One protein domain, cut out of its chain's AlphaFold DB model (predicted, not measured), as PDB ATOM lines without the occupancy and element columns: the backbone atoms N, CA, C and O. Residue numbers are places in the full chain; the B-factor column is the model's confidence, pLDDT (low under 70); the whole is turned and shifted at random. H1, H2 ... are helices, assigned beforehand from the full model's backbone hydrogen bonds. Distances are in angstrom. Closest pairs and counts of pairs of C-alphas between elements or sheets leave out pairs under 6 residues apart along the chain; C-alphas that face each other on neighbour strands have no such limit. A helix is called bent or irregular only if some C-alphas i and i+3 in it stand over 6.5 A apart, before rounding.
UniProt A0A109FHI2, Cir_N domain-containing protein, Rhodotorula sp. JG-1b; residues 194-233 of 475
ATOM      1  N   PRO A 194      79.039 -13.960   6.230       84.31
ATOM      2  CA  PRO A 194      77.880 -14.834   6.183       84.31
ATOM      3  C   PRO A 194      77.361 -15.076   7.602       84.31
ATOM      4  O   PRO A 194      78.137 -15.178   8.558       84.31
ATOM      5  N   VAL A 195      76.040 -15.222   7.729       80.50
ATOM      6  CA  VAL A 195      75.359 -15.453   9.016       80.50
ATOM      7  C   VAL A 195      75.987 -16.631   9.770       80.50
ATOM      8  O   VAL A 195      76.205 -16.545  10.976       80.50
ATOM      9  N   GLU A 196      76.391 -17.682   9.057       84.62
ATOM     10  CA  GLU A 196      77.072 -18.860   9.609       84.62
ATOM     11  C   GLU A 196      78.339 -18.506  10.398       84.62
ATOM     12  O   GLU A 196      78.519 -18.961  11.524       84.62
ATOM     13  N   LYS A 197      79.178 -17.610   9.874       86.81
ATOM     14  CA  LYS A 197      80.434 -17.221  10.525       86.81
ATOM     15  C   LYS A 197      80.194 -16.396  11.789       86.81
ATOM     16  O   LYS A 197      80.913 -16.540  12.779       86.81
ATOM     17  N   THR A 198      79.151 -15.566  11.781       83.56
ATOM     18  CA  THR A 198      78.735 -14.832  12.982       83.56
ATOM     19  C   THR A 198      78.230 -15.790  14.062       83.56
ATOM     20  O   THR A 198      78.625 -15.671  15.222       83.56
ATOM     21  N   LEU A 199      77.449 -16.806  13.677       89.12
ATOM     22  CA  LEU A 199      76.976 -17.850  14.582       89.12
ATOM     23  C   LEU A 199      78.134 -18.675  15.148       89.12
ATOM     24  O   LEU A 199      78.193 -18.857  16.362       89.12
ATOM     25  N   GLU A 200      79.102 -19.090  14.331       90.06
ATOM     26  CA  GLU A 200      80.288 -19.816  14.803       90.06
ATOM     27  C   GLU A 200      81.109 -19.012  15.816       90.06
ATOM     28  O   GLU A 200      81.561 -19.559  16.824       90.06
ATOM     29  N   ARG A 201      81.289 -17.707  15.578       87.94
ATOM     30  CA  ARG A 201      81.995 -16.821  16.513       87.94
ATOM     31  C   ARG A 201      81.248 -16.722  17.838       87.94
ATOM     32  O   ARG A 201      81.843 -16.938  18.889       87.94
ATOM     33  N   THR A 202      79.937 -16.485  17.794       88.81
ATOM     34  CA  THR A 202      79.127 -16.441  19.020       88.81
ATOM     35  C   THR A 202      79.117 -17.784  19.746       88.81
ATOM     36  O   THR A 202      79.119 -17.809  20.973       88.81
ATOM     37  N   TYR A 203      79.143 -18.905  19.023       91.19
ATOM     38  CA  TYR A 203      79.224 -20.232  19.617       91.19
ATOM     39  C   TYR A 203      80.556 -20.429  20.344       91.19
ATOM     40  O   TYR A 203      80.535 -20.744  21.531       91.19
ATOM     41  N   ARG A 204      81.694 -20.139  19.696       92.25
ATOM     42  CA  ARG A 204      83.025 -20.210  20.331       92.25
ATOM     43  C   ARG A 204      83.149 -19.310  21.555       92.25
ATOM     44  O   ARG A 204      83.694 -19.730  22.575       92.25
ATOM     45  N   ASP A 205      82.625 -18.091  21.475       90.44
ATOM     46  CA  ASP A 205      82.651 -17.154  22.597       90.44
ATOM     47  C   ASP A 205      81.789 -17.667  23.757       90.44
ATOM     48  O   ASP A 205      82.185 -17.582  24.916       90.44
ATOM     49  N   ASN A 206      80.620 -18.241  23.462       91.38
ATOM     50  CA  ASN A 206      79.760 -18.844  24.478       91.38
ATOM     51  C   ASN A 206      80.366 -20.118  25.076       91.38
ATOM     52  O   ASN A 206      80.182 -20.368  26.262       91.38
ATOM     53  N   GLU A 207      81.076 -20.928  24.294       89.88
ATOM     54  CA  GLU A 207      81.821 -22.079  24.809       89.88
ATOM     55  C   GLU A 207      82.951 -21.642  25.734       89.88
ATOM     56  O   GLU A 207      83.049 -22.161  26.841       89.88
ATOM     57  N   SER A 208      83.737 -20.641  25.335       91.06
ATOM     58  CA  SER A 208      84.815 -20.090  26.166       91.06
ATOM     59  C   SER A 208      84.252 -19.549  27.483       91.06
ATOM     60  O   SER A 208      84.688 -19.947  28.556       91.06
ATOM     61  N   LYS A 209      83.159 -18.775  27.419       91.81
ATOM     62  CA  LYS A 209      82.452 -18.287  28.614       91.81
ATOM     63  C   LYS A 209      81.904 -19.409  29.496       91.81
ATOM     64  O   LYS A 209      81.913 -19.264  30.705       91.81
ATOM     65  N   LYS A 210      81.427 -20.520  28.925       88.88
ATOM     66  CA  LYS A 210      80.977 -21.691  29.704       88.88
ATOM     67  C   LYS A 210      82.136 -22.437  30.364       88.88
ATOM     68  O   LYS A 210      81.919 -23.076  31.386       88.88
ATOM     69  N   LEU A 211      83.329 -22.412  29.772       88.25
ATOM     70  CA  LEU A 211      84.527 -22.996  30.378       88.25
ATOM     71  C   LEU A 211      85.049 -22.123  31.524       88.25
ATOM     72  O   LEU A 211      85.466 -22.660  32.547       88.25
ATOM     73  N   ASP A 212      84.962 -20.803  31.361       90.62
ATOM     74  CA  ASP A 212      85.434 -19.820  32.340       90.62
ATOM     75  C   ASP A 212      84.389 -19.490  33.429       90.62
ATOM     76  O   ASP A 212      84.719 -18.869  34.438       90.62
ATOM     77  N   ASP A 213      83.130 -19.913  33.259       92.00
ATOM     78  CA  ASP A 213      82.064 -19.734  34.248       92.00
ATOM     79  C   ASP A 213      82.103 -20.844  35.324       92.00
ATOM     80  O   ASP A 213      81.849 -22.021  35.023       92.00
ATOM     81  N   PRO A 214      82.347 -20.503  36.606       94.56
ATOM     82  CA  PRO A 214      82.386 -21.481  37.692       94.56
ATOM     83  C   PRO A 214      81.054 -22.223  37.891       94.56
ATOM     84  O   PRO A 214      81.058 -23.379  38.326       94.56
ATOM     85  N   LEU A 215      79.910 -21.611  37.558       92.19
ATOM     86  CA  LEU A 215      78.604 -22.266  37.667       92.19
ATOM     87  C   LEU A 215      78.409 -23.316  36.575       92.19
ATOM     88  O   LEU A 215      77.924 -24.413  36.857       92.19
ATOM     89  N   ALA A 216      78.811 -23.020  35.340       92.31
ATOM     90  CA  ALA A 216      78.786 -23.984  34.244       92.31
ATOM     91  C   ALA A 216      79.710 -25.181  34.527       92.31
ATOM     92  O   ALA A 216      79.308 -26.335  34.330       92.31
ATOM     93  N   LEU A 217      80.893 -24.923  35.092       93.31
ATOM     94  CA  LEU A 217      81.794 -25.959  35.586       93.31
ATOM     95  C   LEU A 217      81.102 -26.812  36.657       93.31
ATOM     96  O   LEU A 217      81.015 -28.030  36.498       93.31
ATOM     97  N   MET A 218      80.533 -26.206  37.702       91.69
ATOM     98  CA  MET A 218      79.838 -26.933  38.772       91.69
ATOM     99  C   MET A 218      78.663 -27.771  38.242       91.69
ATOM    100  O   MET A 218      78.510 -28.934  38.620       91.69
ATOM    101  N   ASN A 219      77.882 -27.224  37.311       93.62
ATOM    102  CA  ASN A 219      76.779 -27.928  36.662       93.62
ATOM    103  C   ASN A 219      77.269 -29.146  35.867       93.62
ATOM    104  O   ASN A 219      76.648 -30.207  35.939       93.62
ATOM    105  N   SER A 220      78.424 -29.053  35.198       91.88
ATOM    106  CA  SER A 220      79.039 -30.199  34.514       91.88
ATOM    107  C   SER A 220      79.448 -31.319  35.485       91.88
ATOM    108  O   SER A 220      79.271 -32.501  35.181       91.88
ATOM    109  N   TYR A 221      79.924 -30.974  36.688       92.56
ATOM    110  CA  TYR A 221      80.249 -31.954  37.732       92.56
ATOM    111  C   TYR A 221      78.999 -32.594  38.335       92.56
ATOM    112  O   TYR A 221      78.986 -33.802  38.577       92.56
ATOM    113  N   LEU A 222      77.937 -31.816  38.558       95.00
ATOM    114  CA  LEU A 222      76.658 -32.340  39.040       95.00
ATOM    115  C   LEU A 222      76.025 -33.287  38.019       95.00
ATOM    116  O   LEU A 222      75.561 -34.359  38.406       95.00
ATOM    117  N   GLN A 223      76.081 -32.938  36.735       92.06
ATOM    118  CA  GLN A 223      75.597 -33.785  35.651       92.06
ATOM    119  C   GLN A 223      76.416 -35.078  35.550       92.06
ATOM    120  O   GLN A 223      75.846 -36.164  35.576       92.06
ATOM    121  N   ARG A 224      77.753 -34.991  35.610       89.69
ATOM    122  CA  ARG A 224      78.629 -36.176  35.683       89.69
ATOM    123  C   ARG A 224      78.295 -37.066  36.883       89.69
ATOM    124  O   ARG A 224      78.284 -38.287  36.770       89.69
ATOM    125  N   ARG A 225      78.021 -36.473  38.047       92.31
ATOM    126  CA  ARG A 225      77.632 -37.215  39.256       92.31
ATOM    127  C   ARG A 225      76.277 -37.904  39.088       92.31
ATOM    128  O   ARG A 225      76.116 -39.013  39.590       92.31
ATOM    129  N   GLN A 226      75.311 -37.260  38.434       92.50
ATOM    130  CA  GLN A 226      74.020 -37.870  38.105       92.50
ATOM    131  C   GLN A 226      74.202 -39.036  37.135       92.50
ATOM    132  O   GLN A 226      73.697 -40.115  37.414       92.50
ATOM    133  N   ASP A 227      75.017 -38.877  36.094       89.06
ATOM    134  CA  ASP A 227      75.291 -39.950  35.137       89.06
ATOM    135  C   ASP A 227      75.943 -41.173  35.806       89.06
ATOM    136  O   ASP A 227      75.551 -42.308  35.535       89.06
ATOM    137  N   ILE A 228      76.862 -40.955  36.757       88.56
ATOM    138  CA  ILE A 228      77.444 -42.029  37.579       88.56
ATOM    139  C   ILE A 228      76.373 -42.712  38.441       88.56
ATOM    140  O   ILE A 228      76.362 -43.937  38.551       88.56
ATOM    141  N   LYS A 229      75.463 -41.942  39.055       91.25
ATOM    142  CA  LYS A 229      74.353 -42.494  39.856       91.25
ATOM    143  C   LYS A 229      73.366 -43.293  39.010       91.25
ATOM    144  O   LYS A 229      72.825 -44.283  39.487       91.25
ATOM    145  N   GLU A 230      73.140 -42.864  37.775       90.38
ATOM    146  CA  GLU A 230      72.266 -43.522  36.802       90.38
ATOM    147  C   GLU A 230      72.949 -44.715  36.110       90.38
ATOM    148  O   GLU A 230      72.327 -45.386  35.291       90.38
ATOM    149  N   GLY A 231      74.216 -45.005  36.436       84.94
ATOM    150  CA  GLY A 231      74.964 -46.130  35.873       84.94
ATOM    151  C   GLY A 231      75.332 -45.952  34.399       84.94
ATOM    152  O   GLY A 231      75.684 -46.930  33.736       84.94
ATOM    153  N   LYS A 232      75.266 -44.724  33.864       86.31
ATOM    154  CA  LYS A 232      75.714 -44.437  32.500       86.31
ATOM    155  C   LYS A 232      77.233 -44.617  32.435       86.31
ATOM    156  O   LYS A 232      77.946 -44.089  33.295       86.31
ATOM    157  N   PRO A 233      77.758 -45.350  31.436       75.38
ATOM    158  CA  PRO A 233      79.191 -45.541  31.312       75.38
ATOM    159  C   PRO A 233      79.855 -44.182  31.102       75.38
ATOM    160  O   PRO A 233      79.412 -43.385  30.274       75.38
TER     161      PRO A 233
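Overview. This is residues 194 to 233 of the 475 residues of the protein "Cir_N domain-containing protein" of Rhodotorula sp. JG-1b (UniProt A0A109FHI2). Two helices of similar length, H1 and H2, meet near their ends to make an open L, with a single residue at the corner and nothing filling the space between the two arms. A short unnamed tail, residues 230 to 233, follows H2 at the far end of its arm. The printed part has 40 residues with two named helices, H1 then H2 along the chain, and no named strand; the class is all helix. The whole is extended, with a radius of gyration of the C-alphas of 14.4 A, and the C-alphas span 44 by 21 by 9 A.

Arrangement. The longest helix is H1, residues 195 to 212. H2, residues 214 to 229, follows it after a tight link of one residue, Asp 213. The two only just touch, with 3 pairs of C-alphas within 8 A, and they touch only at the corner by their link. H1 touches H2 with residues 210 to 211 alone, and H2 touches H1 with residues 216 to 217 alone. Their closest C-alphas are those of Lys 210 and Ala 216, 5.5 A apart. Their lines are about perpendicular, at 80 degrees, and their centres are 21.5 A apart. In H1 and H2 every O i to N i+4 pair is within hydrogen-bond range.

Along the chain. H1 has 18 residues and measures 25.8 A from C-alpha 195 at (75.359, -15.453, 9.016) to C-alpha 212 at (85.434, -19.820, 32.340). H2 has 16 residues and measures 22.6 A, ending with C-alpha 229 at (74.353, -42.494, 39.856). Neither helix is bent.

Size, cuts and confidence. The two C-alphas farthest apart are those of Pro 194 and Lys 229, at 43.7 A. Residues 194 to 209, of which 195 to 209 belong to H1, stand free. The printed part has no cut and no long link between its helices. The mean pLDDT of the printed part is 89.6, and no printed residue is under 70.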